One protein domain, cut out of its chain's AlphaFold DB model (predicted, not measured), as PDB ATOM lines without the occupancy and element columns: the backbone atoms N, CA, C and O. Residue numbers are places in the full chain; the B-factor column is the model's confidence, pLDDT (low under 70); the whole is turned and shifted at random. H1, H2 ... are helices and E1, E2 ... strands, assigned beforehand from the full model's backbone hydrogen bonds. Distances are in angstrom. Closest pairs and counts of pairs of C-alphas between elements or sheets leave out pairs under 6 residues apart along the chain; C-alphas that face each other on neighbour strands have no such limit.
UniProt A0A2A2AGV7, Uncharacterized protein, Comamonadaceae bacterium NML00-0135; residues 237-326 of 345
ATOM      1  N   TYR A 237     189.164 187.554 157.253       80.38
ATOM      2  CA  TYR A 237     188.483 188.758 157.724       80.38
ATOM      3  C   TYR A 237     188.753 189.036 159.212       80.38
ATOM      4  O   TYR A 237     189.177 190.133 159.573       80.38
ATOM      5  N   TYR A 238     188.582 188.040 160.091       83.19
ATOM      6  CA  TYR A 238     188.877 188.215 161.514       83.19
ATOM      7  C   TYR A 238     190.351 188.529 161.765       83.19
ATOM      8  O   TYR A 238     190.653 189.397 162.577       83.19
ATOM      9  N   LYS A 239     191.283 187.870 161.063       85.31
ATOM     10  CA  LYS A 239     192.721 188.156 161.218       85.31
ATOM     11  C   LYS A 239     193.048 189.604 160.857       85.31
ATOM     12  O   LYS A 239     193.814 190.247 161.572       85.31
ATOM     13  N   GLN A 240     192.464 190.121 159.776       86.69
ATOM     14  CA  GLN A 240     192.635 191.517 159.360       86.69
ATOM     15  C   GLN A 240     192.077 192.475 160.413       86.69
ATOM     16  O   GLN A 240     192.752 193.416 160.829       86.69
ATOM     17  N   LEU A 241     190.875 192.185 160.900       88.00
ATOM     18  CA  LEU A 241     190.208 192.968 161.924       88.00
ATOM     19  C   LEU A 241     190.977 192.974 163.253       88.00
ATOM     20  O   LEU A 241     191.199 194.026 163.849       88.00
ATOM     21  N   GLN A 242     191.451 191.807 163.690       90.50
ATOM     22  CA  GLN A 242     192.301 191.662 164.864       90.50
ATOM     23  C   GLN A 242     193.588 192.474 164.699       90.50
ATOM     24  O   GLN A 242     193.960 193.208 165.612       90.50
ATOM     25  N   ALA A 243     194.257 192.384 163.547       91.44
ATOM     26  CA  ALA A 243     195.470 193.149 163.283       91.44
ATOM     27  C   ALA A 243     195.222 194.665 163.354       91.44
ATOM     28  O   ALA A 243     196.013 195.384 163.964       91.44
ATOM     29  N   ALA A 244     194.109 195.146 162.794       92.62
ATOM     30  CA  ALA A 244     193.750 196.560 162.825       92.62
ATOM     31  C   ALA A 244     193.451 197.059 164.248       92.62
ATOM     32  O   ALA A 244     193.976 198.097 164.660       92.62
ATOM     33  N   ILE A 245     192.683 196.288 165.027       94.81
ATOM     34  CA  ILE A 245     192.381 196.594 166.431       94.81
ATOM     35  C   ILE A 245     193.666 196.603 167.267       94.81
ATOM     36  O   ILE A 245     193.906 197.545 168.015       94.81
ATOM     37  N   LEU A 246     194.537 195.603 167.113       94.94
ATOM     38  CA  LEU A 246     195.815 195.544 167.829       94.94
ATOM     39  C   LEU A 246     196.746 196.706 167.455       94.94
ATOM     40  O   LEU A 246     197.431 197.246 168.326       94.94
ATOM     41  N   ALA A 247     196.764 197.118 166.184       94.75
ATOM     42  CA  ALA A 247     197.531 198.275 165.733       94.75
ATOM     43  C   ALA A 247     197.010 199.581 166.352       94.75
ATOM     44  O   ALA A 247     197.814 200.418 166.767       94.75
ATOM     45  N   HIS A 248     195.687 199.747 166.453       95.69
ATOM     46  CA  HIS A 248     195.089 200.875 167.171       95.69
ATOM     47  C   HIS A 248     195.458 200.867 168.646       95.69
ATOM     48  O   HIS A 248     195.971 201.861 169.153       95.69
ATOM     49  N   THR A 249     195.287 199.727 169.311       95.88
ATOM     50  CA  THR A 249     195.635 199.567 170.723       95.88
ATOM     51  C   THR A 249     197.095 199.920 170.980       95.88
ATOM     52  O   THR A 249     197.378 200.633 171.934       95.88
ATOM     53  N   ARG A 250     198.030 199.504 170.116       95.00
ATOM     54  CA  ARG A 250     199.443 199.889 170.256       95.00
ATOM     55  C   ARG A 250     199.633 201.408 170.217       95.00
ATOM     56  O   ARG A 250     200.266 201.939 171.120       95.00
ATOM     57  N   ARG A 251     199.016 202.108 169.257       94.94
ATOM     58  CA  ARG A 251     199.060 203.582 169.205       94.94
ATOM     59  C   ARG A 251     198.464 204.222 170.459       94.94
ATOM     60  O   ARG A 251     199.034 205.174 170.980       94.94
ATOM     61  N   TYR A 252     197.343 203.698 170.955       95.38
ATOM     62  CA  TYR A 252     196.727 204.178 172.193       95.38
ATOM     63  C   TYR A 252     197.689 204.055 173.385       95.38
ATOM     64  O   TYR A 252     197.846 205.007 174.147       95.38
ATOM     65  N   LEU A 253     198.371 202.912 173.531       94.25
ATOM     66  CA  LEU A 253     199.356 202.706 174.600       94.25
ATOM     67  C   LEU A 253     200.524 203.692 174.494       94.25
ATOM     68  O   LEU A 253     200.877 204.311 175.496       94.25
ATOM     69  N   ASP A 254     201.069 203.884 173.291       94.06
ATOM     70  CA  ASP A 254     202.193 204.798 173.051       94.06
ATOM     71  C   ASP A 254     201.846 206.252 173.425       94.06
ATOM     72  O   ASP A 254     202.694 206.985 173.937       94.06
ATOM     73  N   MET A 255     200.593 206.667 173.205       95.06
ATOM     74  CA  MET A 255     200.123 208.029 173.487       95.06
ATOM     75  C   MET A 255     199.673 208.244 174.936       95.06
ATOM     76  O   MET A 255     199.873 209.331 175.478       95.06
ATOM     77  N   HIS A 256     199.041 207.248 175.559       94.62
ATOM     78  CA  HIS A 256     198.294 207.452 176.808       94.62
ATOM     79  C   HIS A 256     198.816 206.653 178.000       94.62
ATOM     80  O   HIS A 256     198.479 206.983 179.137       94.62
ATOM     81  N   LEU A 257     199.607 205.602 177.781       92.62
ATOM     82  CA  LEU A 257     199.985 204.679 178.847       92.62
ATOM     83  C   LEU A 257     201.406 204.137 178.657       92.62
ATOM     84  O   LEU A 257     201.618 202.952 178.395       92.62
ATOM     85  N   GLN A 258     202.390 205.021 178.834       90.06
ATOM     86  CA  GLN A 258     203.803 204.666 178.718       90.06
ATOM     87  C   GLN A 258     204.179 203.482 179.622       90.06
ATOM     88  O   GLN A 258     203.831 203.429 180.803       90.06
ATOM     89  N   GLY A 259     204.916 202.532 179.050       88.81
ATOM     90  CA  GLY A 259     205.383 201.323 179.731       88.81
ATOM     91  C   GLY A 259     204.389 200.159 179.729       88.81
ATOM     92  O   GLY A 259     204.805 199.033 179.997       88.81
ATOM     93  N   ALA A 260     203.114 200.379 179.395       92.25
ATOM     94  CA  ALA A 260     202.172 199.287 179.164       92.25
ATOM     95  C   ALA A 260     202.408 198.640 177.795       92.25
ATOM     96  O   ALA A 260     202.901 199.277 176.863       92.25
ATOM     97  N   ALA A 261     202.040 197.368 177.659       91.94
ATOM     98  CA  ALA A 261     202.272 196.622 176.427       91.94
ATOM     99  C   ALA A 261     201.180 195.589 176.144       91.94
ATOM    100  O   ALA A 261     200.505 195.085 177.041       91.94
ATOM    101  N   LEU A 262     201.053 195.229 174.868       91.62
ATOM    102  CA  LEU A 262     200.416 193.980 174.459       91.62
ATOM    103  C   LEU A 262     201.307 192.793 174.855       91.62
ATOM    104  O   LEU A 262     202.533 192.921 174.854       91.62
ATOM    105  N   ASN A 263     200.710 191.627 175.119       85.56
ATOM    106  CA  ASN A 263     201.476 190.393 175.298       85.56
ATOM    107  C   ASN A 263     202.310 190.104 174.034       85.56
ATOM    108  O   ASN A 263     201.784 190.084 172.920       85.56
ATOM    109  N   ALA A 264     203.617 189.901 174.218       76.19
ATOM    110  CA  ALA A 264     204.575 189.747 173.129       76.19
ATOM    111  C   ALA A 264     204.468 188.402 172.389       76.19
ATOM    112  O   ALA A 264     204.848 188.334 171.222       76.19
ATOM    113  N   ILE A 265     203.956 187.347 173.035       75.25
ATOM    114  CA  ILE A 265     203.808 186.018 172.417       75.25
ATOM    115  C   ILE A 265     202.455 185.895 171.726       75.25
ATOM    116  O   ILE A 265     202.375 185.490 170.568       75.25
ATOM    117  N   THR A 266     201.385 186.236 172.437       76.44
ATOM    118  CA  THR A 266     200.017 186.094 171.940       76.44
ATOM    119  C   THR A 266     199.234 187.361 172.256       76.44
ATOM    120  O   THR A 266     198.573 187.421 173.292       76.44
ATOM    121  N   PRO A 267     199.294 188.397 171.402       77.69
ATOM    122  CA  PRO A 267     198.392 189.530 171.527       77.69
ATOM    123  C   PRO A 267     196.971 189.074 171.176       77.69
ATOM    124  O   PRO A 267     196.697 188.632 170.058       77.69
ATOM    125  N   VAL A 268     196.059 189.158 172.142       77.19
ATOM    126  CA  VAL A 268     194.703 188.616 172.014       77.19
ATOM    127  C   VAL A 268     193.671 189.735 172.103       77.19
ATOM    128  O   VAL A 268     193.581 190.452 173.101       77.19
ATOM    129  N   VAL A 269     192.845 189.841 171.060       86.19
ATOM    130  CA  VAL A 269     191.505 190.417 171.199       86.19
ATOM    131  C   VAL A 269     190.673 189.346 171.897       86.19
ATOM    132  O   VAL A 269     190.392 188.305 171.311       86.19
ATOM    133  N   TRP A 270     190.375 189.561 173.177       85.12
ATOM    134  CA  TRP A 270     189.740 188.575 174.054       85.12
ATOM    135  C   TRP A 270     188.347 188.216 173.569       85.12
ATOM    136  O   TRP A 270     187.978 187.047 173.491       85.12
ATOM    137  N   ARG A 271     187.562 189.249 173.263       86.75
ATOM    138  CA  ARG A 271     186.171 189.128 172.849       86.75
ATOM    139  C   ARG A 271     185.843 190.209 171.842       86.75
ATOM    140  O   ARG A 271     186.371 191.321 171.923       86.75
ATOM    141  N   MET A 272     184.936 189.869 170.934       88.69
ATOM    142  CA  MET A 272     184.416 190.775 169.927       88.69
ATOM    143  C   MET A 272     182.940 190.483 169.649       88.69
ATOM    144  O   MET A 272     182.560 189.332 169.407       88.69
ATOM    145  N   ALA A 273     182.106 191.520 169.668       88.75
ATOM    146  CA  ALA A 273     180.687 191.410 169.346       88.75
ATOM    147  C   ALA A 273     180.201 192.635 168.563       88.75
ATOM    148  O   ALA A 273     180.638 193.746 168.854       88.75
ATOM    149  N   PRO A 274     179.281 192.459 167.604       88.50
ATOM    150  CA  PRO A 274     178.668 193.581 166.913       88.50
ATOM    151  C   PRO A 274     177.767 194.420 167.829       88.50
ATOM    152  O   PRO A 274     177.148 193.917 168.774       88.50
ATOM    153  N   GLU A 275     177.668 195.707 167.521       87.69
ATOM    154  CA  GLU A 275     176.628 196.606 168.010       87.69
ATOM    155  C   GLU A 275     175.272 196.156 167.431       87.69
ATOM    156  O   GLU A 275     175.150 196.017 166.212       87.69
ATOM    157  N   PRO A 276     174.236 195.927 168.260       83.12
ATOM    158  CA  PRO A 276     172.920 195.498 167.786       83.12
ATOM    159  C   PRO A 276     172.278 196.390 166.721       83.12
ATOM    160  O   PRO A 276     171.505 195.891 165.907       83.12
ATOM    161  N   ALA A 277     172.557 197.695 166.763       83.38
ATOM    162  CA  ALA A 277     172.006 198.671 165.827       83.38
ATOM    163  C   ALA A 277     172.815 198.798 164.524       83.38
ATOM    164  O   ALA A 277     172.266 199.235 163.517       83.38
ATOM    165  N   ASP A 278     174.100 198.436 164.533       86.12
ATOM    166  CA  ASP A 278     174.959 198.466 163.347       86.12
ATOM    167  C   ASP A 278     176.050 197.403 163.477       86.12
ATOM    168  O   ASP A 278     177.079 197.614 164.117       86.12
ATOM    169  N   ILE A 279     175.856 196.260 162.820       84.94
ATOM    170  CA  ILE A 279     176.774 195.123 162.936       84.94
ATOM    171  C   ILE A 279     178.182 195.381 162.377       84.94
ATOM    172  O   ILE A 279     179.068 194.539 162.555       84.94
ATOM    173  N   ARG A 280     178.399 196.517 161.698       85.38
ATOM    174  CA  ARG A 280     179.724 196.971 161.248       85.38
ATOM    175  C   ARG A 280     180.520 197.610 162.379       85.38
ATOM    176  O   ARG A 280     181.749 197.631 162.301       85.38
ATOM    177  N   ARG A 281     179.847 198.100 163.422       90.12
ATOM    178  CA  ARG A 281     180.468 198.580 164.656       90.12
ATOM    179  C   ARG A 281     180.628 197.418 165.614       90.12
ATOM    180  O   ARG A 281     179.683 196.687 165.891       90.12
ATOM    181  N   LEU A 282     181.836 197.238 166.115       91.00
ATOM    182  CA  LEU A 282     182.227 196.077 166.895       91.00
ATOM    183  C   LEU A 282     182.765 196.532 168.240       91.00
ATOM    184  O   LEU A 282     183.701 197.319 168.307       91.00
ATOM    185  N   HIS A 283     182.210 195.998 169.315       92.69
ATOM    186  CA  HIS A 283     182.788 196.118 170.646       92.69
ATOM    187  C   HIS A 283     183.896 195.090 170.784       92.69
ATOM    188  O   HIS A 283     183.663 193.899 170.555       92.69
ATOM    189  N   ALA A 284     185.086 195.538 171.163       92.94
ATOM    190  CA  ALA A 284     186.251 194.692 171.358       92.94
ATOM    191  C   ALA A 284     186.878 194.934 172.733       92.94
ATOM    192  O   ALA A 284     186.922 196.057 173.232       92.94
ATOM    193  N   GLN A 285     187.397 193.863 173.329       93.88
ATOM    194  CA  GLN A 285     188.229 193.917 174.530       93.88
ATOM    195  C   GLN A 285     189.596 193.331 174.203       93.88
ATOM    196  O   GLN A 285     189.701 192.162 173.832       93.88
ATOM    197  N   VAL A 286     190.647 194.133 174.337       95.00
ATOM    198  CA  VAL A 286     192.034 193.723 174.081       95.00
ATOM    199  C   VAL A 286     192.748 193.549 175.408       95.00
ATOM    200  O   VAL A 286     192.747 194.480 176.211       95.00
ATOM    201  N   LEU A 287     193.353 192.385 175.650       94.25
ATOM    202  CA  LEU A 287     194.107 192.162 176.885       94.25
ATOM    203  C   LEU A 287     195.468 192.853 176.828       94.25
ATOM    204  O   LEU A 287     196.167 192.805 175.814       94.25
ATOM    205  N   LEU A 288     195.835 193.475 177.943       93.44
ATOM    206  CA  LEU A 288     197.005 194.323 178.096       93.44
ATOM    207  C   LEU A 288     197.788 193.961 179.355       93.44
ATOM    208  O   LEU A 288     197.244 193.437 180.328       93.44
ATOM    209  N   CYS A 289     199.056 194.343 179.360       92.19
ATOM    210  CA  CYS A 289     199.911 194.307 180.530       92.19
ATOM    211  C   CYS A 289     200.200 195.716 181.030       92.19
ATOM    212  O   CYS A 289     200.617 196.584 180.256       92.19
ATOM    213  N   SER A 290     200.016 195.920 182.329       92.38
ATOM    214  CA  SER A 290     200.348 197.160 183.014       92.38
ATOM    215  C   SER A 290     201.851 197.449 182.963       92.38
ATOM    216  O   SER A 290     202.661 196.520 182.852       92.38
ATOM    217  N   PRO A 291     202.263 198.721 183.124       92.06
ATOM    218  CA  PRO A 291     203.678 199.071 183.201       92.06
ATOM    219  C   PRO A 291     204.423 198.307 184.301       92.06
ATOM    220  O   PRO A 291     205.563 197.885 184.114       92.06
ATOM    221  N   GLN A 292     203.759 198.067 185.435       89.62
ATOM    222  CA  GLN A 292     204.315 197.290 186.538       89.62
ATOM    223  C   GLN A 292     204.530 195.822 186.143       89.62
ATOM    224  O   GLN A 292     205.603 195.273 186.398       89.62
ATOM    225  N   ALA A 293     203.547 195.195 185.492       88.00
ATOM    226  CA  ALA A 293     203.653 193.813 185.034       88.00
ATOM    227  C   ALA A 293     204.755 193.629 183.977       88.00
ATOM    228  O   ALA A 293     205.433 192.598 183.971       88.00
ATOM    229  N   VAL A 294     204.952 194.627 183.110       88.75
ATOM    230  CA  VAL A 294     206.043 194.657 182.125       88.75
ATOM    231  C   VAL A 294     207.397 194.823 182.818       88.75
ATOM    232  O   VAL A 294     208.305 194.035 182.567       88.75
ATOM    233  N   ALA A 295     207.540 195.782 183.737       87.19
ATOM    234  CA  ALA A 295     208.804 196.040 184.435       87.19
ATOM    235  C   ALA A 295     209.289 194.844 185.275       87.19
ATOM    236  O   ALA A 295     210.490 194.624 185.418       87.19
ATOM    237  N   GLN A 296     208.363 194.051 185.814       84.62
ATOM    238  CA  GLN A 296     208.677 192.883 186.637       84.62
ATOM    239  C   GLN A 296     209.077 191.637 185.829       84.62
ATOM    240  O   GLN A 296     209.484 190.641 186.433       84.62
ATOM    241  N   ARG A 297     208.935 191.627 184.493       74.25
ATOM    242  CA  ARG A 297     209.123 190.410 183.688       74.25
ATOM    243  C   ARG A 297     209.864 190.641 182.373       74.25
ATOM    244  O   ARG A 297     209.485 191.465 181.553       74.25
ATOM    245  N   HIS A 298     210.842 189.782 182.095       59.12
ATOM    246  CA  HIS A 298     211.541 189.724 180.807       59.12
ATOM    247  C   HIS A 298     210.756 188.905 179.763       59.12
ATOM    248  O   HIS A 298     211.158 187.802 179.402       59.12
ATOM    249  N   GLY A 299     209.615 189.421 179.291       57.12
ATOM    250  CA  GLY A 299     208.988 188.968 178.035       57.12
ATOM    251  C   GLY A 299     207.538 188.481 178.121       57.12
ATOM    252  O   GLY A 299     206.767 188.777 177.214       57.12
ATOM    253  N   ASN A 300     207.131 187.816 179.212       72.44
ATOM    254  CA  ASN A 300     205.766 187.280 179.365       72.44
ATOM    255  C   ASN A 300     205.060 187.857 180.583       72.44
ATOM    256  O   ASN A 300     205.188 187.342 181.700       72.44
ATOM    257  N   CYS A 301     204.281 188.902 180.356       82.88
ATOM    258  CA  CYS A 301     203.365 189.442 181.343       82.88
ATOM    259  C   CYS A 301     202.043 188.665 181.321       82.88
ATOM    260  O   CYS A 301     201.549 188.257 180.273       82.88
ATOM    261  N   ARG A 302     201.493 188.422 182.511       85.00
ATOM    262  CA  ARG A 302     200.135 187.900 182.664       85.00
ATOM    263  C   ARG A 302     199.216 189.115 182.603       85.00
ATOM    264  O   ARG A 302     199.320 189.967 183.475       85.00
ATOM    265  N   GLU A 303     198.372 189.199 181.582       89.56
ATOM    266  CA  GLU A 303     197.596 190.403 181.263       89.56
ATOM    267  C   GLU A 303     196.696 190.786 182.436       89.56
ATOM    268  O   GLU A 303     195.838 190.001 182.826       89.56
ATOM    269  N   ASP A 304     196.906 191.948 183.032       91.88
ATOM    270  CA  ASP A 304     196.229 192.449 184.235       91.88
ATOM    271  C   ASP A 304     195.340 193.666 183.943       91.88
ATOM    272  O   ASP A 304     194.655 194.183 184.832       91.88
ATOM    273  N   MET A 305     195.293 194.074 182.674       94.38
ATOM    274  CA  MET A 305     194.473 195.161 182.162       94.38
ATOM    275  C   MET A 305     193.761 194.758 180.866       94.38
ATOM    276  O   MET A 305     194.151 193.804 180.191       94.38
ATOM    277  N   ALA A 306     192.730 195.506 180.485       95.50
ATOM    278  CA  ALA A 306     192.140 195.423 179.153       95.50
ATOM    279  C   ALA A 306     191.783 196.806 178.612       95.50
ATOM    280  O   ALA A 306     191.387 197.690 179.366       95.50
ATOM    281  N   LEU A 307     191.879 196.981 177.298       95.94
ATOM    282  CA  LEU A 307     191.291 198.118 176.600       95.94
ATOM    283  C   LEU A 307     189.966 197.673 175.988       95.94
ATOM    284  O   LEU A 307     189.954 196.808 175.111       95.94
ATOM    285  N   ALA A 308     188.864 198.245 176.464       95.25
ATOM    286  CA  ALA A 308     187.575 198.163 175.791       95.25
ATOM    287  C   ALA A 308     187.481 199.298 174.766       95.25
ATOM    288  O   ALA A 308     187.867 200.422 175.076       95.25
ATOM    289  N   LEU A 309     186.996 199.005 173.562       95.31
ATOM    290  CA  LEU A 309     186.823 199.987 172.491       95.31
ATOM    291  C   LEU A 309     185.697 199.575 171.543       95.31
ATOM    292  O   LEU A 309     185.377 198.387 171.425       95.31
ATOM    293  N   GLN A 310     185.150 200.549 170.824       94.75
ATOM    294  CA  GLN A 310     184.306 200.337 169.654       94.75
ATOM    295  C   GLN A 310     185.150 200.514 168.386       94.75
ATOM    296  O   GLN A 310     185.832 201.521 168.233       94.75
ATOM    297  N   TYR A 311     185.096 199.551 167.469       94.00
ATOM    298  CA  TYR A 311     185.784 199.567 166.179       94.00
ATOM    299  C   TYR A 311     184.772 199.524 165.034       94.00
ATOM    300  O   TYR A 311     183.950 198.611 164.962       94.00
ATOM    301  N   ASP A 312     184.837 200.482 164.120       92.19
ATOM    302  CA  ASP A 312     184.042 200.495 162.897       92.19
ATOM    303  C   ASP A 312     184.813 199.792 161.774       92.19
ATOM    304  O   ASP A 312     185.812 200.294 161.258       92.19
ATOM    305  N   SER A 313     184.326 198.615 161.382       87.44
ATOM    306  CA  SER A 313     184.937 197.790 160.334       87.44
ATOM    307  C   SER A 313     184.887 198.399 158.931       87.44
ATOM    308  O   SER A 313     185.643 197.968 158.065       87.44
ATOM    309  N   HIS A 314     184.037 199.400 158.694       86.56
ATOM    310  CA  HIS A 314     183.955 200.087 157.411       86.56
ATOM    311  C   HIS A 314     184.945 201.251 157.319       86.56
ATOM    312  O   HIS A 314     185.695 201.346 156.350       86.56
ATOM    313  N   SER A 315     184.959 202.134 158.322       91.44
ATOM    314  CA  SER A 315     185.859 203.299 158.338       91.44
ATOM    315  C   SER A 315     187.269 202.974 158.843       91.44
ATOM    316  O   SER A 315     188.199 203.759 158.647       91.44
ATOM    317  N   GLY A 316     187.438 201.827 159.505       89.81
ATOM    318  CA  GLY A 316     188.688 201.403 160.126       89.81
ATOM    319  C   GLY A 316     189.060 202.201 161.380       89.81
ATOM    320  O   GLY A 316     190.204 202.117 161.832       89.81
ATOM    321  N   GLN A 317     188.125 202.990 161.916       93.44
ATOM    322  CA  GLN A 317     188.328 203.850 163.078       93.44
ATOM    323  C   GLN A 317     187.923 203.142 164.371       93.44
ATOM    324  O   GLN A 317     187.006 202.321 164.390       93.44
ATOM    325  N   ALA A 318     188.594 203.502 165.461       94.62
ATOM    326  CA  ALA A 318     188.217 203.113 166.812       94.62
ATOM    327  C   ALA A 318     187.790 204.339 167.629       94.62
ATOM    328  O   ALA A 318     188.174 205.466 167.318       94.62
ATOM    329  N   SER A 319     186.947 204.098 168.628       93.69
ATOM    330  CA  SER A 319     186.349 205.104 169.507       93.69
ATOM    331  C   SER A 319     185.927 204.469 170.836       93.69
ATOM    332  O   SER A 319     186.041 203.250 171.007       93.69
ATOM    333  N   ASP A 320     185.417 205.284 171.762       91.62
ATOM    334  CA  ASP A 320     184.921 204.864 173.078       91.62
ATOM    335  C   ASP A 320     185.946 204.047 173.881       91.62
ATOM    336  O   ASP A 320     185.617 203.071 174.566       91.62
ATOM    337  N   GLU A 321     187.220 204.436 173.788       94.62
ATOM    338  CA  GLU A 321     188.309 203.764 174.478       94.62
ATOM    339  C   GLU A 321     188.176 203.889 175.995       94.62
ATOM    340  O   GLU A 321     188.183 204.977 176.576       94.62
ATOM    341  N   ARG A 322     188.119 202.739 176.667       94.81
ATOM    342  CA  ARG A 322     188.073 202.655 178.122       94.81
ATOM    343  C   ARG A 322     189.057 201.625 178.633       94.81
ATOM    344  O   ARG A 322     188.968 200.433 178.336       94.81
ATOM    345  N   LEU A 323     189.966 202.097 179.471       95.19
ATOM    346  CA  LEU A 323     190.936 201.262 180.152       95.19
ATOM    347  C   LEU A 323     190.293 200.572 181.359       95.19
ATOM    348  O   LEU A 323     189.666 201.210 182.205       95.19
ATOM    349  N   LEU A 324     190.441 199.256 181.425       94.88
ATOM    350  CA  LEU A 324     189.969 198.397 182.499       94.88
ATOM    351  C   LEU A 324     191.182 197.854 183.252       94.88
ATOM    352  O   LEU A 324     192.121 197.335 182.646       94.88
ATOM    353  N   HIS A 325     191.148 197.961 184.574       93.94
ATOM    354  CA  HIS A 325     192.221 197.525 185.463       93.94
ATOM    355  C   HIS A 325     191.765 196.356 186.328       93.94
ATOM    356  O   HIS A 325     190.566 196.159 186.517       93.94
ATOM    357  N   ASN A 326     192.727 195.622 186.895       89.25
ATOM    358  CA  ASN A 326     192.476 194.531 187.838       89.25
ATOM    359  C   ASN A 326     191.502 193.492 187.270       89.25
ATOM    360  O   ASN A 326     190.608 193.006 187.956       89.25
TER     361      ASN A 326
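Overview. This is residues 237 to 326 of the 345 residues of an uncharacterized protein of Comamonadaceae bacterium NML00-0135 (UniProt A0A2A2AGV7). A twisted sheet of four antiparallel strands, in the order E1, E2, E3, E4, has the long helix H1 crossing one face, in two layers. The small helix H2 lies off one end of the sheet, between E2 and E3 in the chain. The 90 printed residues, of mixed class, run H1, E1, E2, H2, E3, E4. They are compact, with a radius of gyration of the C-alphas of 13.0 A, yet elongated, spanning 42 by 22 by 21 A.

Along the chain. H1, residues 237 to 256, begins at C-alpha (188.483, 188.758, 157.724) and is 28.5 A long. E1 is residues 269 to 275, 16.4 A; E2, 278 to 288, 26.8 A; H2, 291 to 295, 6.1 A; E3, 305 to 312, 22.5 A. E4, residues 318 to 325, 19.9 A, ends at C-alpha (192.221, 197.525, 185.463).

Arrangement. H1 is on the sheet at a height of 8.4 A, over E1, E2 and E3, and runs across the strands, at 71 degrees to E1 on the local plane. Its closest C-alphas to E1 are Gln 242 and Val 269, 6.5 A. Within hydrogen-bond range are N 273 and O 283, 3.0 A, in hairpin E1 and E2; N 284 and O 309, 2.9 A, between E2 and E3; N 308 and O 322, 2.9 A, in hairpin E3 and E4. H2 is not on the sheet. Each O i to N i+4 pair in H1 and H2 is within range.

Size, cuts and confidence. The farthest C-alphas, of Ala 277 and His 298, are 43.2 A apart. The printed part has no cut; the link H1 to E1 is long. Residues 298 to 299 have pLDDT under 70.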